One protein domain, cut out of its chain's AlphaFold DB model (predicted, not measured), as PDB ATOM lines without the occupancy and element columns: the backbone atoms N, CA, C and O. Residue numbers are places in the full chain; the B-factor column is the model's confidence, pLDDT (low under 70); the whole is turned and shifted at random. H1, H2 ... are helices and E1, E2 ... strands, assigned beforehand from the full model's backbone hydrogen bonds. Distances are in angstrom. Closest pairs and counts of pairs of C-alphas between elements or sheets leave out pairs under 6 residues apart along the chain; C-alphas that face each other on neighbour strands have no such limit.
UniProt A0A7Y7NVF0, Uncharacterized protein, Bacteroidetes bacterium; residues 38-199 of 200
ATOM      1  N   VAL A  38     -59.538  -9.779 -31.214       61.03
ATOM      2  CA  VAL A  38     -60.200  -9.842 -29.908       61.03
ATOM      3  C   VAL A  38     -61.485 -10.653 -30.063       61.03
ATOM      4  O   VAL A  38     -62.354 -10.292 -30.856       61.03
ATOM      5  N   LYS A  39     -61.612 -11.762 -29.327       62.75
ATOM      6  CA  LYS A  39     -62.869 -12.517 -29.215       62.75
ATOM      7  C   LYS A  39     -63.438 -12.332 -27.815       62.75
ATOM      8  O   LYS A  39     -62.855 -12.840 -26.861       62.75
ATOM      9  N   GLU A  40     -64.575 -11.654 -27.716       62.88
ATOM     10  CA  GLU A  40     -65.266 -11.395 -26.451       62.88
ATOM     11  C   GLU A  40     -66.359 -12.437 -26.180       62.88
ATOM     12  O   GLU A  40     -67.121 -12.822 -27.070       62.88
ATOM     13  N   THR A  41     -66.454 -12.879 -24.928       56.81
ATOM     14  CA  THR A  41     -67.552 -13.691 -24.400       56.81
ATOM     15  C   THR A  41     -68.019 -13.107 -23.070       56.81
ATOM     16  O   THR A  41     -67.260 -13.029 -22.110       56.81
ATOM     17  N   LEU A  42     -69.286 -12.691 -23.011       50.88
ATOM     18  CA  LEU A  42     -69.917 -12.180 -21.793       50.88
ATOM     19  C   LEU A  42     -70.575 -13.333 -21.033       50.88
ATOM     20  O   LEU A  42     -71.441 -14.019 -21.581       50.88
ATOM     21  N   LYS A  43     -70.207 -13.529 -19.764       50.59
ATOM     22  CA  LYS A  43     -70.968 -14.391 -18.852       50.59
ATOM     23  C   LYS A  43     -71.907 -13.516 -18.030       50.59
ATOM     24  O   LYS A  43     -71.469 -12.724 -17.203       50.59
ATOM     25  N   VAL A  44     -73.208 -13.638 -18.276       38.56
ATOM     26  CA  VAL A  44     -74.226 -12.876 -17.540       38.56
ATOM     27  C   VAL A  44     -74.444 -13.533 -16.174       38.56
ATOM     28  O   VAL A  44     -75.043 -14.602 -16.077       38.56
ATOM     29  N   GLY A  45     -73.930 -12.893 -15.126       43.75
ATOM     30  CA  GLY A  45     -74.096 -13.234 -13.713       43.75
ATOM     31  C   GLY A  45     -73.916 -11.977 -12.854       43.75
ATOM     32  O   GLY A  45     -73.495 -10.948 -13.370       43.75
ATOM     33  N   ILE A  46     -74.258 -12.049 -11.561       46.34
ATOM     34  CA  ILE A  46     -74.366 -10.897 -10.631       46.34
ATOM     35  C   ILE A  46     -73.064 -10.064 -10.536       46.34
ATOM     36  O   ILE A  46     -73.132  -8.884 -10.219       46.34
ATOM     37  N   ASN A  47     -71.924 -10.637 -10.940       54.50
ATOM     38  CA  ASN A  47     -70.723  -9.918 -11.367       54.50
ATOM     39  C   ASN A  47     -70.477 -10.269 -12.844       54.50
ATOM     40  O   ASN A  47     -70.180 -11.423 -13.163       54.50
ATOM     41  N   SER A  48     -70.667  -9.319 -13.759       67.38
ATOM     42  CA  SER A  48     -70.567  -9.578 -15.199       67.38
ATOM     43  C   SER A  48     -69.104  -9.694 -15.635       67.38
ATOM     44  O   SER A  48     -68.514  -8.705 -16.044       67.38
ATOM     45  N   GLU A  49     -68.505 -10.880 -15.552       76.44
ATOM     46  CA  GLU A  49     -67.135 -11.111 -16.032       76.44
ATOM     47  C   GLU A  49     -67.079 -11.000 -17.569       76.44
ATOM     48  O   GLU A  49     -67.824 -11.681 -18.291       76.44
ATOM     49  N   LEU A  50     -66.182 -10.148 -18.079       82.69
ATOM     50  CA  LEU A  50     -65.824 -10.119 -19.496       82.69
ATOM     51  C   LEU A  50     -64.639 -11.059 -19.732       82.69
ATOM     52  O   LEU A  50     -63.511 -10.759 -19.343       82.69
ATOM     53  N   ASP A  51     -64.886 -12.162 -20.431       84.38
ATOM     54  CA  ASP A  51     -63.859 -13.132 -20.796       84.38
ATOM     55  C   ASP A  51     -63.455 -12.932 -22.256       84.38
ATOM     56  O   ASP A  51     -64.284 -13.041 -23.164       84.38
ATOM     57  N   THR A  52     -62.188 -12.597 -22.483       84.50
ATOM     58  CA  THR A  52     -61.681 -12.167 -23.786       84.50
ATOM     59  C   THR A  52     -60.434 -12.940 -24.182       84.50
ATOM     60  O   THR A  52     -59.519 -13.139 -23.388       84.50
ATOM     61  N   ILE A  53     -60.357 -13.345 -25.447       87.00
ATOM     62  CA  ILE A  53     -59.154 -13.952 -26.020       87.00
ATOM     63  C   ILE A  53     -58.492 -12.951 -26.955       87.00
ATOM     64  O   ILE A  53     -59.141 -12.444 -27.872       87.00
ATOM     65  N   ILE A  54     -57.198 -12.717 -26.748       84.75
ATOM     66  CA  ILE A  54     -56.369 -11.876 -27.611       84.75
ATOM     67  C   ILE A  54     -55.360 -12.765 -28.325       84.75
ATOM     68  O   ILE A  54     -54.523 -13.407 -27.687       84.75
ATOM     69  N   PHE A  55     -55.437 -12.784 -29.654       82.56
ATOM     70  CA  PHE A  55     -54.469 -13.488 -30.489       82.56
ATOM     71  C   PHE A  55     -53.249 -12.610 -30.749       82.56
ATOM     72  O   PHE A  55     -53.378 -11.463 -31.184       82.56
ATOM     73  N   ILE A  56     -52.062 -13.147 -30.486       77.31
ATOM     74  CA  ILE A  56     -50.791 -12.453 -30.659       77.31
ATOM     75  C   ILE A  56     -50.035 -13.103 -31.812       77.31
ATOM     76  O   ILE A  56     -49.651 -14.266 -31.751       77.31
ATOM     77  N   ASN A  57     -49.760 -12.316 -32.853       66.25
ATOM     78  CA  ASN A  57     -49.119 -12.794 -34.083       66.25
ATOM     79  C   ASN A  57     -47.631 -13.171 -33.921       66.25
ATOM     80  O   ASN A  57     -46.991 -13.564 -34.897       66.25
ATOM     81  N   LYS A  58     -47.054 -13.053 -32.718       67.94
ATOM     82  CA  LYS A  58     -45.649 -13.381 -32.447       67.94
ATOM     83  C   LYS A  58     -45.515 -14.622 -31.581       67.94
ATOM     84  O   LYS A  58     -46.209 -14.796 -30.586       67.94
ATOM     85  N   SER A  59     -44.578 -15.488 -31.965       62.25
ATOM     86  CA  SER A  59     -44.261 -16.684 -31.192       62.25
ATOM     87  C   SER A  59     -43.374 -16.305 -30.012       62.25
ATOM     88  O   SER A  59     -42.244 -15.861 -30.202       62.25
ATOM     89  N   PHE A  60     -43.865 -16.523 -28.798       65.69
ATOM     90  CA  PHE A  60     -43.038 -16.446 -27.600       65.69
ATOM     91  C   PHE A  60     -42.194 -17.718 -27.508       65.69
ATOM     92  O   PHE A  60     -42.729 -18.824 -27.579       65.69
ATOM     93  N   VAL A  61     -40.872 -17.572 -27.403       59.44
ATOM     94  CA  VAL A  61     -39.982 -18.712 -27.158       59.44
ATOM     95  C   VAL A  61     -39.888 -18.928 -25.652       59.44
ATOM     96  O   VAL A  61     -39.433 -18.059 -24.900       59.44
ATOM     97  N   PHE A  62     -40.341 -20.098 -25.209       66.25
ATOM     98  CA  PHE A  62     -40.269 -20.518 -23.815       66.25
ATOM     99  C   PHE A  62     -38.849 -20.974 -23.501       66.25
ATOM    100  O   PHE A  62     -38.372 -21.964 -24.050       66.25
ATOM    101  N   ASP A  63     -38.159 -20.234 -22.635       66.00
ATOM    102  CA  ASP A  63     -36.796 -20.553 -22.221       66.00
ATOM    103  C   ASP A  63     -36.626 -20.265 -20.725       66.00
ATOM    104  O   ASP A  63     -36.579 -19.115 -20.288       66.00
ATOM    105  N   PHE A  64     -36.528 -21.349 -19.959       63.47
ATOM    106  CA  PHE A  64     -36.401 -21.390 -18.500       63.47
ATOM    107  C   PHE A  64     -35.023 -21.002 -17.971       63.47
ATOM    108  O   PHE A  64     -34.848 -20.741 -16.772       63.47
ATOM    109  N   THR A  65     -34.028 -21.034 -18.854       67.56
ATOM    110  CA  THR A  65     -32.635 -20.758 -18.505       67.56
ATOM    111  C   THR A  65     -32.376 -19.259 -18.451       67.56
ATOM    112  O   THR A  65     -31.475 -18.799 -17.749       67.56
ATOM    113  N   ARG A  66     -33.211 -18.477 -19.143       68.19
ATOM    114  CA  ARG A  66     -33.099 -17.026 -19.208       68.19
ATOM    115  C   ARG A  66     -33.684 -16.382 -17.938       68.19
ATOM    116  O   ARG A  66     -34.735 -16.804 -17.453       68.19
ATOM    117  N   PRO A  67     -33.015 -15.355 -17.380       76.44
ATOM    118  CA  PRO A  67     -33.551 -14.609 -16.246       76.44
ATOM    119  C   PRO A  67     -34.838 -13.876 -16.640       76.44
ATOM    120  O   PRO A  67     -35.001 -13.479 -17.796       76.44
ATOM    121  N   ALA A  68     -35.726 -13.687 -15.661       83.56
ATOM    122  CA  ALA A  68     -36.975 -12.954 -15.841       83.56
ATOM    123  C   ALA A  68     -36.728 -11.474 -16.183       83.56
ATOM    124  O   ALA A  68     -35.705 -10.895 -15.806       83.56
ATOM    125  N   ILE A  69     -37.687 -10.860 -16.877       88.25
ATOM    126  CA  ILE A  69     -37.646  -9.440 -17.252       88.25
ATOM    127  C   ILE A  69     -37.871  -8.579 -16.007       88.25
ATOM    128  O   ILE A  69     -38.995  -8.481 -15.531       88.25
ATOM    129  N   THR A  70     -36.822  -7.950 -15.478       90.44
ATOM    130  CA  THR A  70     -36.901  -7.081 -14.287       90.44
ATOM    131  C   THR A  70     -37.531  -5.719 -14.600       90.44
ATOM    132  O   THR A  70     -37.537  -5.295 -15.754       90.44
ATOM    133  N   ASP A  71     -38.000  -4.992 -13.578       93.62
ATOM    134  CA  ASP A  71     -38.489  -3.608 -13.718       93.62
ATOM    135  C   ASP A  71     -37.482  -2.687 -14.414       93.62
ATOM    136  O   ASP A  71     -37.839  -1.959 -15.338       93.62
ATOM    137  N   SER A  72     -36.210  -2.738 -14.002       93.75
ATOM    138  CA  SER A  72     -35.160  -1.895 -14.588       93.75
ATOM    139  C   SER A  72     -34.994  -2.163 -16.081       93.75
ATOM    140  O   SER A  72     -34.902  -1.229 -16.872       93.75
ATOM    141  N   LEU A  73     -34.992  -3.441 -16.467       92.75
ATOM    142  CA  LEU A  73     -34.837  -3.851 -17.856       92.75
ATOM    143  C   LEU A  73     -36.071  -3.490 -18.687       92.75
ATOM    144  O   LEU A  73     -35.951  -2.989 -19.799       92.75
ATOM    145  N   ALA A  74     -37.266  -3.697 -18.135       94.31
ATOM    146  CA  ALA A  74     -38.518  -3.310 -18.772       94.31
ATOM    147  C   ALA A  74     -38.581  -1.799 -19.030       94.31
ATOM    148  O   ALA A  74     -38.962  -1.373 -20.122       94.31
ATOM    149  N   LYS A  75     -38.167  -0.994 -18.043       95.75
ATOM    150  CA  LYS A  75     -38.073   0.464 -18.157       95.75
ATOM    151  C   LYS A  75     -37.109   0.878 -19.271       95.75
ATOM    152  O   LYS A  75     -37.479   1.692 -20.112       95.75
ATOM    153  N   GLU A  76     -35.909   0.303 -19.304       94.94
ATOM    154  CA  GLU A  76     -34.904   0.585 -20.335       94.94
ATOM    155  C   GLU A  76     -35.428   0.260 -21.741       94.94
ATOM    156  O   GLU A  76     -35.422   1.119 -22.622       94.94
ATOM    157  N   VAL A  77     -35.984  -0.942 -21.926       94.75
ATOM    158  CA  VAL A  77     -36.545  -1.395 -23.209       94.75
ATOM    159  C   VAL A  77     -37.692  -0.492 -23.673       94.75
ATOM    160  O   VAL A  77     -37.753  -0.127 -24.849       94.75
ATOM    161  N   LEU A  78     -38.585  -0.090 -22.762       95.75
ATOM    162  CA  LEU A  78     -39.669   0.858 -23.043       95.75
ATOM    163  C   LEU A  78     -39.136   2.200 -23.540       95.75
ATOM    164  O   LEU A  78     -39.603   2.730 -24.550       95.75
ATOM    165  N   TYR A  79     -38.155   2.741 -22.835       95.25
ATOM    166  CA  TYR A  79     -37.578   4.039 -23.141       95.25
ATOM    167  C   TYR A  79     -36.831   4.022 -24.469       95.25
ATOM    168  O   TYR A  79     -37.058   4.897 -25.301       95.25
ATOM    169  N   GLU A  80     -36.021   3.000 -24.738       94.56
ATOM    170  CA  GLU A  80     -35.367   2.856 -26.037       94.56
ATOM    171  C   GLU A  80     -36.368   2.725 -27.190       94.56
ATOM    172  O   GLU A  80     -36.175   3.320 -28.256       94.56
ATOM    173  N   TYR A  81     -37.441   1.955 -26.989       94.56
ATOM    174  CA  TYR A  81     -38.478   1.754 -27.994       94.56
ATOM    175  C   TYR A  81     -39.137   3.073 -28.406       94.56
ATOM    176  O   TYR A  81     -39.293   3.347 -29.602       94.56
ATOM    177  N   TYR A  82     -39.514   3.897 -27.430       93.62
ATOM    178  CA  TYR A  82     -40.202   5.162 -27.670       93.62
ATOM    179  C   TYR A  82     -39.249   6.297 -28.068       93.62
ATOM    180  O   TYR A  82     -39.592   7.089 -28.949       93.62
ATOM    181  N   ARG A  83     -38.008   6.317 -27.564       92.50
ATOM    182  CA  ARG A  83     -36.979   7.284 -27.989       92.50
ATOM    183  C   ARG A  83     -36.678   7.169 -29.484       92.50
ATOM    184  O   ARG A  83     -36.646   8.174 -30.187       92.50
ATOM    185  N   LYS A  84     -36.573   5.942 -30.018       93.00
ATOM    186  CA  LYS A  84     -36.422   5.688 -31.472       93.00
ATOM    187  C   LYS A  84     -37.599   6.213 -32.311       93.00
ATOM    188  O   LYS A  84     -37.471   6.333 -33.525       93.00
ATOM    189  N   ARG A  85     -38.738   6.517 -31.679       92.44
ATOM    190  CA  ARG A  85     -39.949   7.078 -32.300       92.44
ATOM    191  C   ARG A  85     -40.113   8.582 -32.057       92.44
ATOM    192  O   ARG A  85     -41.118   9.138 -32.486       92.44
ATOM    193  N   GLY A  86     -39.144   9.230 -31.407       90.88
ATOM    194  CA  GLY A  86     -39.144  10.674 -31.156       90.88
ATOM    195  C   GLY A  86     -39.864  11.111 -29.877       90.88
ATOM    196  O   GLY A  86     -40.152  12.294 -29.734       90.88
ATOM    197  N   TYR A  87     -40.165  10.185 -28.964       91.44
ATOM    198  CA  TYR A  87     -40.724  10.515 -27.652       91.44
ATOM    199  C   TYR A  87     -39.599  10.879 -26.686       91.44
ATOM    200  O   TYR A  87     -38.523  10.279 -26.733       91.44
ATOM    201  N   LEU A  88     -39.876  11.814 -25.782       89.56
ATOM    202  CA  LEU A  88     -39.001  12.116 -24.651       89.56
ATOM    203  C   LEU A  88     -39.253  11.121 -23.520       89.56
ATOM    204  O   LEU A  88     -40.382  10.665 -23.344       89.56
ATOM    205  N   ILE A  89     -38.236  10.816 -22.719       88.56
ATOM    206  CA  ILE A  89     -38.442  10.154 -21.420       88.56
ATOM    207  C   ILE A  89     -38.517  11.211 -20.315       88.56
ATOM    208  O   ILE A  89     -37.973  12.303 -20.463       88.56
ATOM    209  N   GLN A  90     -39.184  10.902 -19.201       75.44
ATOM    210  CA  GLN A  90     -39.417  11.874 -18.126       75.44
ATOM    211  C   GLN A  90     -38.121  12.527 -17.613       75.44
ATOM    212  O   GLN A  90     -38.099  13.712 -17.290       75.44
ATOM    213  N   GLU A  91     -37.032  11.765 -17.565       79.75
ATOM    214  CA  GLU A  91     -35.716  12.221 -17.122       79.75
ATOM    215  C   GLU A  91     -35.066  13.236 -18.088       79.75
ATOM    216  O   GLU A  91     -34.197  14.001 -17.679       79.75
ATOM    217  N   GLU A  92     -35.506  13.285 -19.349       81.75
ATOM    218  CA  GLU A  92     -35.032  14.212 -20.391       81.75
ATOM    219  C   GLU A  92     -35.851  15.518 -20.444       81.75
ATOM    220  O   GLU A  92     -35.551  16.403 -21.245       81.75
ATOM    221  N   LEU A  93     -36.882  15.665 -19.602       74.62
ATOM    222  CA  LEU A  93     -37.756  16.848 -19.593       74.62
ATOM    223  C   LEU A  93     -37.130  18.083 -18.927       74.62
ATOM    224  O   LEU A  93     -37.675  19.180 -19.047       74.62
ATOM    225  N   ILE A  94     -36.010  17.940 -18.212       68.94
ATOM    226  CA  ILE A  94     -35.382  19.060 -17.500       68.94
ATOM    227  C   ILE A  94     -34.890  20.098 -18.523       68.94
ATOM    228  O   ILE A  94     -33.906  19.874 -19.223       68.94
ATOM    229  N   GLY A  95     -35.574  21.244 -18.587       64.88
ATOM    230  CA  GLY A  95     -35.231  22.358 -19.478       64.88
ATOM    231  C   GLY A  95     -35.796  22.257 -20.901       64.88
ATOM    232  O   GLY A  95     -35.390  23.037 -21.758       64.88
ATOM    233  N   ASN A  96     -36.714  21.321 -21.169       66.94
ATOM    234  CA  ASN A  96     -37.399  21.223 -22.456       66.94
ATOM    235  C   ASN A  96     -38.809  21.827 -22.357       66.94
ATOM    236  O   ASN A  96     -39.690  21.252 -21.727       66.94
ATOM    237  N   GLU A  97     -39.006  22.991 -22.977       65.56
ATOM    238  CA  GLU A  97     -40.274  23.745 -22.965       65.56
ATOM    239  C   GLU A  97     -41.204  23.380 -24.136       65.56
ATOM    240  O   GLU A  97     -42.215  24.038 -24.371       65.56
ATOM    241  N   ASN A  98     -40.863  22.359 -24.930       74.69
ATOM    242  CA  ASN A  98     -41.694  21.981 -26.065       74.69
ATOM    243  C   ASN A  98     -42.865  21.091 -25.630       74.69
ATOM    244  O   ASN A  98     -42.806  19.862 -25.724       74.69
ATOM    245  N   ASP A  99     -43.961  21.739 -25.247       72.88
ATOM    246  CA  ASP A  99     -45.222  21.100 -24.851       72.88
ATOM    247  C   ASP A  99     -45.878  20.262 -25.970       72.88
ATOM    248  O   ASP A  99     -46.799  19.490 -25.707       72.88
ATOM    249  N   ASN A 100     -45.404  20.361 -27.221       78.06
ATOM    250  CA  ASN A 100     -45.919  19.553 -28.333       78.06
ATOM    251  C   ASN A 100     -45.283  18.160 -28.430       78.06
ATOM    252  O   ASN A 100     -45.710  17.348 -29.256       78.06
ATOM    253  N   LEU A 101     -44.233  17.876 -27.656       84.25
ATOM    254  CA  LEU A 101     -43.620  16.550 -27.638       84.25
ATOM    255  C   LEU A 101     -44.429  15.608 -26.749       84.25
ATOM    256  O   LEU A 101     -45.077  16.029 -25.802       84.25
ATOM    257  N   LEU A 102     -44.398  14.311 -27.049       88.94
ATOM    258  CA  LEU A 102     -44.970  13.297 -26.169       88.94
ATOM    259  C   LEU A 102     -43.875  12.735 -25.267       88.94
ATOM    260  O   LEU A 102     -42.781  12.400 -25.728       88.94
ATOM    261  N   CYS A 103     -44.189  12.610 -23.982       89.69
ATOM    262  CA  CYS A 103     -43.342  11.998 -22.977       89.69
ATOM    263  C   CYS A 103     -43.828  10.584 -22.659       89.69
ATOM    264  O   CYS A 103     -45.023  10.359 -22.464       89.69
ATOM    265  N   ILE A 104     -42.888   9.647 -22.544       92.12
ATOM    266  CA  ILE A 104     -43.119   8.304 -22.020       92.12
ATOM    267  C   ILE A 104     -42.694   8.239 -20.549       92.12
ATOM    268  O   ILE A 104     -41.617   8.706 -20.172       92.12
ATOM    269  N   ARG A 105     -43.529   7.631 -19.703       92.00
ATOM    270  CA  ARG A 105     -43.201   7.349 -18.299       92.00
ATOM    271  C   ARG A 105     -43.524   5.905 -17.956       92.00
ATOM    272  O   ARG A 105     -44.667   5.469 -18.090       92.00
ATOM    273  N   TYR A 106     -42.521   5.177 -17.479       94.19
ATOM    274  CA  TYR A 106     -42.705   3.822 -16.966       94.19
ATOM    275  C   TYR A 106     -43.608   3.825 -15.725       94.19
ATOM    276  O   TYR A 106     -43.472   4.698 -14.870       94.19
ATOM    277  N   ASN A 107     -44.515   2.851 -15.624       93.81
ATOM    278  CA  ASN A 107     -45.357   2.662 -14.444       93.81
ATOM    279  C   ASN A 107     -44.977   1.385 -13.682       93.81
ATOM    280  O   ASN A 107     -44.494   1.460 -12.556       93.81
ATOM    281  N   LYS A 108     -45.193   0.215 -14.294       95.25
ATOM    282  CA  LYS A 108     -44.924  -1.098 -13.683       95.25
ATOM    283  C   LYS A 108     -44.837  -2.204 -14.730       95.25
ATOM    284  O   LYS A 108     -45.335  -2.049 -15.847       95.25
ATOM    285  N   ILE A 109     -44.299  -3.348 -14.326       96.25
ATOM    286  CA  ILE A 109     -44.308  -4.599 -15.083       96.25
ATOM    287  C   ILE A 109     -45.142  -5.654 -14.350       96.25
ATOM    288  O   ILE A 109     -45.151  -5.726 -13.123       96.25
ATOM    289  N   PHE A 110     -45.845  -6.487 -15.111       94.81
ATOM    290  CA  PHE A 110     -46.530  -7.678 -14.626       94.81
ATOM    291  C   PHE A 110     -45.830  -8.904 -15.203       94.81
ATOM    292  O   PHE A 110     -45.932  -9.186 -16.399       94.81
ATOM    293  N   GLN A 111     -45.081  -9.600 -14.352       91.75
ATOM    294  CA  GLN A 111     -44.324 -10.790 -14.724       91.75
ATOM    295  C   GLN A 111     -45.177 -12.038 -14.514       91.75
ATOM    296  O   GLN A 111     -45.725 -12.245 -13.430       91.75
ATOM    297  N   PHE A 112     -45.233 -12.906 -15.521       87.31
ATOM    298  CA  PHE A 112     -45.727 -14.266 -15.326       87.31
ATOM    299  C   PHE A 112     -44.703 -15.057 -14.502       87.31
ATOM    300  O   PHE A 112     -43.491 -14.854 -14.643       87.31
ATOM    301  N   GLN A 113     -45.159 -15.930 -13.598       74.44
ATOM    302  CA  GLN A 113     -44.243 -16.584 -12.667       74.44
ATOM    303  C   GLN A 113     -43.270 -17.512 -13.404       74.44
ATOM    304  O   GLN A 113     -43.600 -18.162 -14.394       74.44
ATOM    305  N   ARG A 114     -42.044 -17.627 -12.877       63.12
ATOM    306  CA  ARG A 114     -40.980 -18.451 -13.480       63.12
ATOM    307  C   ARG A 114     -41.354 -19.934 -13.604       63.12
ATOM    308  O   ARG A 114     -40.852 -20.602 -14.501       63.12
ATOM    309  N   ARG A 115     -42.220 -20.440 -12.718       63.03
ATOM    310  CA  ARG A 115     -42.720 -21.825 -12.779       63.03
ATOM    311  C   ARG A 115     -43.605 -22.086 -13.992       63.03
ATOM    312  O   ARG A 115     -43.772 -23.242 -14.351       63.03
ATOM    313  N   ASP A 116     -44.107 -21.035 -14.627       60.50
ATOM    314  CA  ASP A 116     -45.123 -21.167 -15.654       60.50
ATOM    315  C   ASP A 116     -44.541 -21.218 -17.073       60.50
ATOM    316  O   ASP A 116     -45.293 -21.258 -18.033       60.50
ATOM    317  N   ASN A 117     -43.213 -21.230 -17.242       64.56
ATOM    318  CA  ASN A 117     -42.515 -21.231 -18.544       64.56
ATOM    319  C   ASN A 117     -42.554 -19.874 -19.279       64.56
ATOM    320  O   ASN A 117     -41.940 -19.720 -20.334       64.56
ATOM    321  N   TYR A 118     -43.230 -18.872 -18.708       69.88
ATOM    322  CA  TYR A 118     -43.452 -17.549 -19.300       69.88
ATOM    323  C   TYR A 118     -42.514 -16.459 -18.754       69.88
ATOM    324  O   TYR A 118     -42.798 -15.276 -18.899       69.88
ATOM    325  N   SER A 119     -41.354 -16.812 -18.184       71.25
ATOM    326  CA  SER A 119     -40.382 -15.826 -17.660       71.25
ATOM    327  C   SER A 119     -39.828 -14.857 -18.715       71.25
ATOM    328  O   SER A 119     -39.271 -13.817 -18.367       71.25
ATOM    329  N   ASN A 120     -39.987 -15.191 -19.997       82.19
ATOM    330  CA  ASN A 120     -39.602 -14.361 -21.139       82.19
ATOM    331  C   ASN A 120     -40.721 -13.441 -21.631       82.19
ATOM    332  O   ASN A 120     -40.519 -12.776 -22.643       82.19
ATOM    333  N   LEU A 121     -41.882 -13.433 -20.976       87.81
ATOM    334  CA  LEU A 121     -43.054 -12.641 -21.323       87.81
ATOM    335  C   LEU A 121     -43.458 -11.801 -20.112       87.81
ATOM    336  O   LEU A 121     -43.497 -12.292 -18.985       87.81
ATOM    337  N   ALA A 122     -43.798 -10.542 -20.342       92.19
ATOM    338  CA  ALA A 122     -44.404  -9.702 -19.325       92.19
ATOM    339  C   ALA A 122     -45.285  -8.624 -19.956       92.19
ATOM    340  O   ALA A 122     -45.174  -8.315 -21.145       92.19
ATOM    341  N   ILE A 123     -46.154  -8.031 -19.142       94.69
ATOM    342  CA  ILE A 123     -46.947  -6.869 -19.542       94.69
ATOM    343  C   ILE A 123     -46.309  -5.624 -18.939       94.69
ATOM    344  O   ILE A 123     -46.162  -5.540 -17.722       94.69
ATOM    345  N   ILE A 124     -45.935  -4.655 -19.770       96.12
ATOM    346  CA  ILE A 124     -45.464  -3.347 -19.308       96.12
ATOM    347  C   ILE A 124     -46.640  -2.383 -19.314       96.12
ATOM    348  O   ILE A 124     -47.375  -2.291 -20.294       96.12
ATOM    349  N   SER A 125     -46.772  -1.631 -18.230       95.69
ATOM    350  CA  SER A 125     -47.680  -0.504 -18.091       95.69
ATOM    351  C   SER A 125     -46.896   0.810 -18.118       95.69
ATOM    352  O   SER A 125     -45.840   0.922 -17.488       95.69
ATOM    353  N   TYR A 126     -47.402   1.805 -18.845       94.00
ATOM    354  CA  TYR A 126     -46.741   3.096 -19.037       94.00
ATOM    355  C   TYR A 126     -47.729   4.218 -19.356       94.00
ATOM    356  O   TYR A 126     -48.871   3.976 -19.735       94.00
ATOM    357  N   TRP A 127     -47.268   5.457 -19.229       92.12
ATOM    358  CA  TRP A 127     -48.019   6.656 -19.586       92.12
ATOM    359  C   TRP A 127     -47.414   7.313 -20.815       92.12
ATOM    360  O   TRP A 127     -46.193   7.465 -20.873       92.12
ATOM    361  N   ILE A 128     -48.269   7.733 -21.744       89.69
ATOM    362  CA  ILE A 128     -47.925   8.667 -22.815       89.69
ATOM    363  C   ILE A 128     -48.742   9.930 -22.589       89.69
ATOM    364  O   ILE A 128     -49.968   9.877 -22.558       89.69
ATOM    365  N   SER A 129     -48.071  11.063 -22.435       86.88
ATOM    366  CA  SER A 129     -48.736  12.358 -22.312       86.88
ATOM    367  C   SER A 129     -47.801  13.481 -22.746       86.88
ATOM    368  O   SER A 129     -46.583  13.291 -22.729       86.88
ATOM    369  N   PRO A 130     -48.324  14.670 -23.081       85.81
ATOM    370  CA  PRO A 130     -47.497  15.866 -23.139       85.81
ATOM    371  C   PRO A 130     -46.722  16.077 -21.822       85.81
ATOM    372  O   PRO A 130     -47.198  15.644 -20.757       85.81
ATOM    373  N   PRO A 131     -45.548  16.734 -21.864       79.44
ATOM    374  CA  PRO A 131     -44.873  17.248 -20.684       79.44
ATOM    375  C   PRO A 131     -45.851  18.010 -19.790       79.44
ATOM    376  O   PRO A 131     -46.754  18.684 -20.275       79.44
ATOM    377  N   ASN A 132     -45.692  17.881 -18.473       74.31
ATOM    378  CA  ASN A 132     -46.489  18.601 -17.469       74.31
ATOM    379  C   ASN A 132     -48.006  18.312 -17.468       74.31
ATOM    380  O   ASN A 132     -48.729  18.874 -16.646       74.31
ATOM    381  N   SER A 133     -48.499  17.406 -18.318       74.44
ATOM    382  CA  SER A 133     -49.899  16.982 -18.298       74.44
ATOM    383  C   SER A 133     -50.212  16.209 -17.016       74.44
ATOM    384  O   SER A 133     -49.588  15.186 -16.720       74.44
ATOM    385  N   SER A 134     -51.229  16.648 -16.276       65.31
ATOM    386  CA  SER A 134     -51.765  15.912 -15.134       65.31
ATOM    387  C   SER A 134     -52.909  14.996 -15.586       65.31
ATOM    388  O   SER A 134     -54.047  15.404 -15.799       65.31
ATOM    389  N   GLY A 135     -52.599  13.713 -15.776       59.75
ATOM    390  CA  GLY A 135     -53.605  12.692 -16.073       59.75
ATOM    391  C   GLY A 135     -54.413  12.351 -14.823       59.75
ATOM    392  O   GLY A 135     -54.049  11.427 -14.104       59.75
ATOM    393  N   HIS A 136     -55.478  13.100 -14.536       63.06
ATOM    394  CA  HIS A 136     -56.302  12.875 -13.338       63.06
ATOM    395  C   HIS A 136     -57.366  11.776 -13.495       63.06
ATOM    396  O   HIS A 136     -57.967  11.373 -12.506       63.06
ATOM    397  N   CYS A 137     -57.562  11.248 -14.704       72.25
ATOM    398  CA  CYS A 137     -58.420  10.093 -14.948       72.25
ATOM    399  C   CYS A 137     -58.074   9.445 -16.296       72.25
ATOM    400  O   CYS A 137     -58.696   9.697 -17.316       72.25
ATOM    401  N   PHE A 138     -57.039   8.623 -16.326       76.06
ATOM    402  CA  PHE A 138     -56.829   7.640 -17.391       76.06
ATOM    403  C   PHE A 138     -56.109   6.470 -16.734       76.06
ATOM    404  O   PHE A 138     -55.350   6.717 -15.802       76.06
ATOM    405  N   GLN A 139     -56.324   5.220 -17.151       85.00
ATOM    406  CA  GLN A 139     -55.425   4.135 -16.745       85.00
ATOM    407  C   GLN A 139     -54.212   4.126 -17.684       85.00
ATOM    408  O   GLN A 139     -54.310   4.550 -18.839       85.00
ATOM    409  N   PRO A 140     -53.054   3.639 -17.221       91.12
ATOM    410  CA  PRO A 140     -51.859   3.596 -18.049       91.12
ATOM    411  C   PRO A 140     -52.046   2.653 -19.243       91.12
ATOM    412  O   PRO A 140     -52.633   1.567 -19.113       91.12
ATOM    413  N   SER A 141     -51.468   3.032 -20.383       93.00
ATOM    414  CA  SER A 141     -51.324   2.179 -21.561       93.00
ATOM    415  C   SER A 141     -50.542   0.914 -21.219       93.00
ATOM    416  O   SER A 141     -49.766   0.859 -20.257       93.00
ATOM    417  N   LYS A 142     -50.774  -0.137 -22.005       94.25
ATOM    418  CA  LYS A 142     -50.184  -1.461 -21.797       94.25
ATOM    419  C   LYS A 142     -49.559  -1.951 -23.091       94.25
ATOM    420  O   LYS A 142     -50.062  -1.673 -24.176       94.25
ATOM    421  N   ALA A 143     -48.459  -2.674 -22.980       93.94
ATOM    422  CA  ALA A 143     -47.862  -3.389 -24.095       93.94
ATOM    423  C   ALA A 143     -47.254  -4.698 -23.609       93.94
ATOM    424  O   ALA A 143     -46.989  -4.880 -22.418       93.94
ATOM    425  N   ILE A 144     -47.010  -5.595 -24.551       92.38
ATOM    426  CA  ILE A 144     -46.357  -6.864 -24.277       92.38
ATOM    427  C   ILE A 144     -44.862  -6.684 -24.505       92.38
ATOM    428  O   ILE A 144     -44.447  -6.288 -25.596       92.38
ATOM    429  N   VAL A 145     -44.061  -7.008 -23.490       92.00
ATOM    430  CA  VAL A 145     -42.612  -7.147 -23.631       92.00
ATOM    431  C   VAL A 145     -42.248  -8.616 -23.609       92.00
ATOM    432  O   VAL A 145     -42.739  -9.387 -22.782       92.00
ATOM    433  N   PHE A 146     -41.370  -9.009 -24.517       88.19
ATOM    434  CA  PHE A 146     -40.867 -10.366 -24.538       88.19
ATOM    435  C   PHE A 146     -39.410 -10.416 -24.966       88.19
ATOM    436  O   PHE A 146     -38.884  -9.522 -25.636       88.19
ATOM    437  N   LYS A 147     -38.740 -11.480 -24.536       85.62
ATOM    438  CA  LYS A 147     -37.353 -11.753 -24.886       85.62
ATOM    439  C   LYS A 147     -37.282 -12.481 -26.227       85.62
ATOM    440  O   LYS A 147     -38.000 -13.453 -26.451       85.62
ATOM    441  N   THR A 148     -36.384 -12.032 -27.092       83.75
ATOM    442  CA  THR A 148     -36.039 -12.652 -28.375       83.75
ATOM    443  C   THR A 148     -34.591 -13.140 -28.339       83.75
ATOM    444  O   THR A 148     -33.878 -12.956 -27.348       83.75
ATOM    445  N   ASP A 149     -34.122 -13.773 -29.411       81.25
ATOM    446  CA  ASP A 149     -32.702 -14.132 -29.539       81.25
ATOM    447  C   ASP A 149     -31.793 -12.907 -29.708       81.25
ATOM    448  O   ASP A 149     -30.628 -12.955 -29.329       81.25
ATOM    449  N   ASN A 150     -32.346 -11.785 -30.178       82.31
ATOM    450  CA  ASN A 150     -31.614 -10.540 -30.419       82.31
ATOM    451  C   ASN A 150     -31.782  -9.505 -29.291       82.31
ATOM    452  O   ASN A 150     -31.405  -8.349 -29.464       82.31
ATOM    453  N   GLY A 151     -32.372  -9.885 -28.152       85.62
ATOM    454  CA  GLY A 151     -32.601  -8.989 -27.016       85.62
ATOM    455  C   GLY A 151     -34.057  -8.969 -26.571       85.62
ATOM    456  O   GLY A 151     -34.638 -10.016 -26.299       85.62
ATOM    457  N   PHE A 152     -34.646  -7.780 -26.463       88.62
ATOM    458  CA  PHE A 152     -36.023  -7.585 -26.009       88.62
ATOM    459  C   PHE A 152     -36.827  -6.825 -27.050       88.62
ATOM    460  O   PHE A 152     -36.297  -5.976 -27.766       88.62
ATOM    461  N   GLU A 153     -38.115  -7.124 -27.118       89.19
ATOM    462  CA  GLU A 153     -39.021  -6.468 -28.043       89.19
ATOM    463  C   GLU A 153     -40.333  -6.085 -27.355       89.19
ATOM    464  O   GLU A 153     -40.832  -6.800 -26.484       89.19
ATOM    465  N   ILE A 154     -40.886  -4.941 -27.771       91.12
ATOM    466  CA  ILE A 154     -42.236  -4.500 -27.421       91.12
ATOM    467  C   ILE A 154     -43.151  -4.756 -28.613       91.12
ATOM    468  O   ILE A 154     -42.859  -4.342 -29.737       91.12
ATOM    469  N   SER A 155     -44.275  -5.404 -28.345       88.88
ATOM    470  CA  SER A 155     -45.337  -5.702 -29.312       88.88
ATOM    471  C   SER A 155     -46.697  -5.351 -28.735       88.88
ATOM    472  O   SER A 155     -46.804  -5.060 -27.539       88.88
ATOM    473  N   ASN A 156     -47.723  -5.401 -29.593       85.25
ATOM    474  CA  ASN A 156     -49.120  -5.323 -29.163       85.25
ATOM    475  C   ASN A 156     -49.347  -4.133 -28.216       85.25
ATOM    476  O   ASN A 156     -49.824  -4.288 -27.095       85.25
ATOM    477  N   GLN A 157     -48.914  -2.939 -28.631       89.56
ATOM    478  CA  GLN A 157     -49.229  -1.718 -27.890       89.56
ATOM    479  C   GLN A 157     -50.742  -1.550 -27.833       89.56
ATOM    480  O   GLN A 157     -51.418  -1.809 -28.825       89.56
ATOM    481  N   GLU A 158     -51.250  -1.126 -26.677       86.06
ATOM    482  CA  GLU A 158     -52.669  -0.810 -26.481       86.06
ATOM    483  C   GLU A 158     -53.597  -1.993 -26.804       86.06
ATOM    484  O   GLU A 158     -54.765  -1.819 -27.131       86.06
ATOM    485  N   PHE A 159     -53.092  -3.224 -26.656       84.88
ATOM    486  CA  PHE A 159     -53.869  -4.455 -26.850       84.88
ATOM    487  C   PHE A 159     -55.024  -4.614 -25.853       84.88
ATOM    488  O   PHE A 159     -55.901  -5.449 -26.048       84.88
ATOM    489  N   ILE A 160     -55.017  -3.814 -24.787       85.94
ATOM    490  CA  ILE A 160     -56.109  -3.678 -23.831       85.94
ATOM    491  C   ILE A 160     -56.461  -2.186 -23.745       85.94
ATOM    492  O   ILE A 160     -55.537  -1.374 -23.603       85.94
ATOM    493  N   PRO A 161     -57.758  -1.826 -23.769       85.50
ATOM    494  CA  PRO A 161     -58.217  -0.457 -23.563       85.50
ATOM    495  C   PRO A 161     -57.657   0.223 -22.301       85.50
ATOM    496  O   PRO A 161     -57.379  -0.408 -21.278       85.50
ATOM    497  N   THR A 162     -57.517   1.548 -22.354       84.88
ATOM    498  CA  THR A 162     -56.976   2.388 -21.267       84.88
ATOM    499  C   THR A 162     -57.973   2.677 -20.142       84.88
ATOM    500  O   THR A 162     -57.646   3.428 -19.233       84.88
ATOM    501  N   ASN A 163     -59.182   2.124 -20.174       85.88
ATOM    502  CA  ASN A 163     -60.101   2.076 -19.029       85.88
ATOM    503  C   ASN A 163     -59.939   0.787 -18.209       85.88
ATOM    504  O   ASN A 163     -60.433   0.700 -17.089       85.88
ATOM    505  N   TYR A 164     -59.215  -0.207 -18.729       89.50
ATOM    506  CA  TYR A 164     -59.033  -1.480 -18.042       89.50
ATOM    507  C   TYR A 164     -57.775  -1.439 -17.172       89.50
ATOM    508  O   TYR A 164     -56.683  -1.120 -17.649       89.50
ATOM    509  N   ALA A 165     -57.892  -1.784 -15.896       90.81
ATOM    510  CA  ALA A 165     -56.764  -2.000 -14.998       90.81
ATOM    511  C   ALA A 165     -56.283  -3.459 -15.071       90.81
ATOM    512  O   ALA A 165     -57.026  -4.347 -15.476       90.81
ATOM    513  N   ILE A 166     -55.025  -3.707 -14.690       94.00
ATOM    514  CA  ILE A 166     -54.513  -5.065 -14.460       94.00
ATOM    515  C   ILE A 166     -54.197  -5.196 -12.976       94.00
ATOM    516  O   ILE A 166     -53.383  -4.431 -12.447       94.00
ATOM    517  N   ASP A 167     -54.763  -6.224 -12.357       93.31
ATOM    518  CA  ASP A 167     -54.472  -6.607 -10.979       93.31
ATOM    519  C   ASP A 167     -53.366  -7.643 -10.922       93.31
ATOM    520  O   ASP A 167     -52.385  -7.494 -10.189       93.31
ATOM    521  N   SER A 168     -53.503  -8.694 -11.729       93.44
ATOM    522  CA  SER A 168     -52.591  -9.826 -11.699       93.44
ATOM    523  C   SER A 168     -52.464 -10.505 -13.053       93.44
ATOM    524  O   SER A 168     -53.252 -10.301 -13.979       93.44
ATOM    525  N   VAL A 169     -51.425 -11.323 -13.159       93.69
ATOM    526  CA  VAL A 169     -51.174 -12.183 -14.306       93.69
ATOM    527  C   VAL A 169     -50.866 -13.587 -13.802       93.69
ATOM    528  O   VAL A 169     -50.204 -13.757 -12.778       93.69
ATOM    529  N   SER A 170     -51.362 -14.597 -14.506       91.69
ATOM    530  CA  SER A 170     -51.132 -16.004 -14.195       91.69
ATOM    531  C   SER A 170     -51.102 -16.829 -15.473       91.69
ATOM    532  O   SER A 170     -51.302 -16.318 -16.572       91.69
ATOM    533  N   VAL A 171     -50.872 -18.130 -15.341       88.88
ATOM    534  CA  VAL A 171     -50.919 -19.058 -16.469       88.88
ATOM    535  C   VAL A 171     -51.923 -20.151 -16.151       88.88
ATOM    536  O   VAL A 171     -51.858 -20.777 -15.097       88.88
ATOM    537  N   ILE A 172     -52.887 -20.341 -17.049       86.94
ATOM    538  CA  ILE A 172     -54.000 -21.281 -16.882       86.94
ATOM    539  C   ILE A 172     -54.019 -22.181 -18.101       86.94
ATOM    540  O   ILE A 172     -54.076 -21.685 -19.226       86.94
ATOM    541  N   GLU A 173     -53.942 -23.494 -17.887       85.00
ATOM    542  CA  GLU A 173     -53.941 -24.479 -18.979       85.00
ATOM    543  C   GLU A 173     -52.898 -24.137 -20.063       85.00
ATOM    544  O   GLU A 173     -53.165 -24.203 -21.261       85.00
ATOM    545  N   ASN A 174     -51.703 -23.719 -19.628       82.75
ATOM    546  CA  ASN A 174     -50.601 -23.246 -20.471       82.75
ATOM    547  C   ASN A 174     -50.872 -21.969 -21.280       82.75
ATOM    548  O   ASN A 174     -50.098 -21.688 -22.187       82.75
ATOM    549  N   ASN A 175     -51.892 -21.168 -20.967       86.50
ATOM    550  CA  ASN A 175     -52.118 -19.870 -21.609       86.50
ATOM    551  C   ASN A 175     -51.866 -18.714 -20.626       86.50
ATOM    552  O   ASN A 175     -52.416 -18.737 -19.516       86.50
ATOM    553  N   PRO A 176     -51.093 -17.676 -21.008       90.00
ATOM    554  CA  PRO A 176     -50.968 -16.462 -20.214       90.00
ATOM    555  C   PRO A 176     -52.333 -15.816 -20.065       90.00
ATOM    556  O   PRO A 176     -53.024 -15.556 -21.050       90.00
ATOM    557  N   THR A 177     -52.721 -15.571 -18.827       92.44
ATOM    558  CA  THR A 177     -54.002 -14.980 -18.479       92.44
ATOM    559  C   THR A 177     -53.767 -13.733 -17.643       92.44
ATOM    560  O   THR A 177     -52.975 -13.733 -16.703       92.44
ATOM    561  N   ILE A 178     -54.437 -12.656 -18.022       94.12
ATOM    562  CA  ILE A 178     -54.408 -11.362 -17.356       94.12
ATOM    563  C   ILE A 178     -55.758 -11.180 -16.669       94.12
ATOM    564  O   ILE A 178     -56.799 -11.410 -17.287       94.12
ATOM    565  N   TYR A 179     -55.725 -10.746 -15.416       94.81
ATOM    566  CA  TYR A 179     -56.906 -10.390 -14.645       94.81
ATOM    567  C   TYR A 179     -56.875  -8.918 -14.276       94.81
ATOM    568  O   TYR A 179     -55.818  -8.360 -13.963       94.81
ATOM    569  N   GLY A 180     -58.048  -8.309 -14.253       94.06
ATOM    570  CA  GLY A 180     -58.228  -6.967 -13.736       94.06
ATOM    571  C   GLY A 180     -59.682  -6.557 -13.829       94.06
ATOM    572  O   GLY A 180     -60.570  -7.405 -13.744       94.06
ATOM    573  N   TYR A 181     -59.918  -5.278 -14.085       92.00
ATOM    574  CA  TYR A 181     -61.267  -4.734 -14.128       92.00
ATOM    575  C   TYR A 181     -61.396  -3.547 -15.077       92.00
ATOM    576  O   TYR A 181     -60.423  -2.858 -15.387       92.00
ATOM    577  N   ASP A 182     -62.623  -3.307 -15.513       90.56
ATOM    578  CA  ASP A 182     -63.059  -2.105 -16.212       90.56
ATOM    579  C   ASP A 182     -63.438  -1.033 -15.180       90.56
ATOM    580  O   ASP A 182     -64.303  -1.273 -14.331       90.56
ATOM    581  N   TYR A 183     -62.759   0.112 -15.206       87.88
ATOM    582  CA  TYR A 183     -62.938   1.185 -14.229       87.88
ATOM    583  C   TYR A 183     -63.564   2.415 -14.881       87.88
ATOM    584  O   TYR A 183     -62.958   3.010 -15.779       87.88
ATOM    585  N   ASP A 184     -64.728   2.841 -14.390       86.94
ATOM    586  CA  ASP A 184     -65.262   4.155 -14.730       86.94
ATOM    587  C   ASP A 184     -64.653   5.189 -13.791       86.94
ATOM    588  O   ASP A 184     -64.943   5.235 -12.595       86.94
ATOM    589  N   CYS A 185     -63.808   6.061 -14.322       82.75
ATOM    590  CA  CYS A 185     -63.318   7.164 -13.516       82.75
ATOM    591  C   CYS A 185     -64.391   8.182 -13.129       82.75
ATOM    592  O   CYS A 185     -64.215   8.868 -12.124       82.75
ATOM    593  N   ASN A 186     -65.397   8.404 -13.983       85.12
ATOM    594  CA  ASN A 186     -66.367   9.476 -13.780       85.12
ATOM    595  C   ASN A 186     -67.209   9.158 -12.547       85.12
ATOM    596  O   ASN A 186     -67.435  10.024 -11.705       85.12
ATOM    597  N   GLU A 187     -67.609   7.893 -12.430       88.44
ATOM    598  CA  GLU A 187     -68.346   7.356 -11.287       88.44
ATOM    599  C   GLU A 187     -67.433   6.797 -10.182       88.44
ATOM    600  O   GLU A 187     -67.903   6.488  -9.088       88.44
ATOM    601  N   GLN A 188     -66.126   6.700 -10.444       85.56
ATOM    602  CA  GLN A 188     -65.098   6.156  -9.551       85.56
ATOM    603  C   GLN A 188     -65.366   4.716  -9.087       85.56
ATOM    604  O   GLN A 188     -65.013   4.336  -7.967       85.56
ATOM    605  N   ASN A 189     -65.964   3.893  -9.947       89.25
ATOM    606  CA  ASN A 189     -66.386   2.533  -9.627       89.25
ATOM    607  C   ASN A 189     -65.807   1.492 -10.600       89.25
ATOM    608  O   ASN A 189     -65.369   1.780 -11.714       89.25
ATOM    609  N   VAL A 190     -65.786   0.241 -10.140       89.25
ATOM    610  CA  VAL A 190     -65.508  -0.914 -10.995       89.25
ATOM    611  C   VAL A 190     -66.811  -1.315 -11.674       89.25
ATOM    612  O   VAL A 190     -67.780  -1.646 -10.993       89.25
ATOM    613  N   ILE A 191     -66.824  -1.302 -13.005       89.88
ATOM    614  CA  ILE A 191     -67.980  -1.722 -13.804       89.88
ATOM    615  C   ILE A 191     -68.060  -3.250 -13.826       89.88
ATOM    616  O   ILE A 191     -69.135  -3.832 -13.673       89.88
ATOM    617  N   ARG A 192     -66.920  -3.910 -14.063       89.25
ATOM    618  CA  ARG A 192     -66.834  -5.365 -14.223       89.25
ATOM    619  C   ARG A 192     -65.415  -5.892 -14.102       89.25
ATOM    620  O   ARG A 192     -64.464  -5.210 -14.478       89.25
ATOM    621  N   ASP A 193     -65.312  -7.151 -13.701       91.69
ATOM    622  CA  ASP A 193     -64.072  -7.913 -13.782       91.69
ATOM    623  C   ASP A 193     -63.797  -8.334 -15.229       91.69
ATOM    624  O   ASP A 193     -64.711  -8.636 -16.008       91.69
ATOM    625  N   ILE A 194     -62.517  -8.375 -15.589       91.81
ATOM    626  CA  ILE A 194     -62.063  -8.832 -16.897       91.81
ATOM    627  C   ILE A 194     -61.069  -9.977 -16.740       91.81
ATOM    628  O   ILE A 194     -60.171  -9.959 -15.890       91.81
ATOM    629  N   ARG A 195     -61.191 -10.943 -17.642       93.31
ATOM    630  CA  ARG A 195     -60.226 -12.013 -17.840       93.31
ATOM    631  C   ARG A 195     -59.793 -12.016 -19.290       93.31
ATOM    632  O   ARG A 195     -60.616 -12.076 -20.198       93.31
ATOM    633  N   ILE A 196     -58.489 -11.942 -19.511       91.81
ATOM    634  CA  ILE A 196     -57.915 -11.882 -20.849       91.81
ATOM    635  C   ILE A 196     -56.935 -13.031 -21.017       91.81
ATOM    636  O   ILE A 196     -55.889 -13.058 -20.374       91.81
ATOM    637  N   THR A 197     -57.243 -13.964 -21.910       91.56
ATOM    638  CA  THR A 197     -56.334 -15.049 -22.281       91.56
ATOM    639  C   THR A 197     -55.563 -14.675 -23.540       91.56
ATOM    640  O   THR A 197     -56.145 -14.418 -24.595       91.56
ATOM    641  N   LEU A 198     -54.239 -14.694 -23.448       88.06
ATOM    642  CA  LEU A 198     -53.354 -14.505 -24.588       88.06
ATOM    643  C   LEU A 198     -53.180 -15.841 -25.312       88.06
ATOM    644  O   LEU A 198     -52.773 -16.834 -24.706       88.06
ATOM    645  N   LYS A 199     -53.488 -15.869 -26.608       85.44
ATOM    646  CA  LYS A 199     -53.304 -17.041 -27.470       85.44
ATOM    647  C   LYS A 199     -52.433 -16.708 -28.670       85.44
ATOM    648  O   LYS A 199     -52.286 -15.550 -29.049       85.44
TER     649      LYS A 199
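This is residues 38 to 199 of the 200 residues of an uncharacterized protein of Bacteroidetes bacterium (UniProt A0A7Y7NVF0). Two strongly twisted sheets make a loose sandwich, only partly face to face, and the smaller sheet E3 E4 E5 E6 curls round the one helix, H1, on its face away from the larger sheet E1 E2 E9 E8 E7. The meeting place of the sheets is at the edge strand E7, which comes close to E3, E4 and E5, while E1 and E2 make the far side of the larger sheet. The printed part has 162 residues with one named helix and nine named strands, in the order E1 E2 H1 E3 E4 E5 E6 E7 E8 E9; the larger sheet is mixed, the smaller antiparallel throughout. The class is mostly strand. The whole is compact, with a radius of gyration of the C-alphas of 16.8 A, and flat in outline, spanning 51 by 46 by 22 A.

E1, residues 38 to 42, and E2, residues 50 to 55, form an antiparallel hairpin, with N 41 and O 51 within hydrogen-bond range at 2.8 A. E2 is parallel to E9, residues 189 to 199, at 32 degrees, with N 52 and O 195 at 2.8 A. E9 is antiparallel to E8, residues 175 to 184, with N 196 and O 178 at 2.8 A, and E8 to the edge strand E7, residues 164 to 172, with N 177 and O 170 at 2.8 A. E7, E8 and E9 are a meander, each strand the antiparallel neighbour of the one before. A second meander is E3, residues 103 to 111, E4, residues 121 to 129, E5, residues 141 to 148, and E6, residues 151 to 155. Its N and O pairs include N 110 and O 123 at 2.8 A, N 124 and O 143 at 2.9 A, and N 148 and O 151 at 2.8 A. H1, residues 71 to 83, is on this second sheet, which curls round it; the two make two layers, a helix on one face of a sheet. The closest C-alphas of H1 and E3 are those of Lys 75 and Tyr 106, 5.8 A apart, and those of H1 and E6 are Val 77 and Phe 152, 6.8 A apart. In H1 every O i to N i+4 pair is within hydrogen-bond range. The two sheets form a sandwich, two sheets face to face, with best planes 10 degrees apart and strands at 36 degrees. The closest C-alphas of E3 and E7 are those of Phe 110 and Val 169, 6.5 A apart; E4 and E5 are each near E7, with 5 pairs of C-alphas within 10 A. H1 is apart from E7, E8 and E9.

E1 begins at C-alpha 38, (-60.200, -9.842, -29.908), and E2 spans 16.2 A. H1 begins at C-alpha 71, (-38.489, -3.608, -13.718), and measures 18.0 A. E3 measures 24.3 A, E4 25.7 A and E5 22.4 A, while E6 has five residues. E7, 20.5 A long, bends by 73 degrees at residue 167. E8 measures 28.2 A. E9, the longest strand by residues, measures 29.5 A and ends at C-alpha 199, (-53.304, -17.041, -27.470).

The two C-alphas farthest apart are those of Gly 45 and Gly 95, at 53.0 A, and the first and last printed C-alphas are 10.3 A apart. The printed part has no cut. The links from E2 to H1, H1 to E3 and E4 to E5 are long; within the second, residues 88 to 89 pair in parallel with residues 103 to 104 of E3. The mean pLDDT of the printed part is 82.6, and residues 38 to 48, 57 to 66, 94 to 97, 114 to 118 and 134 to 136 are under 70.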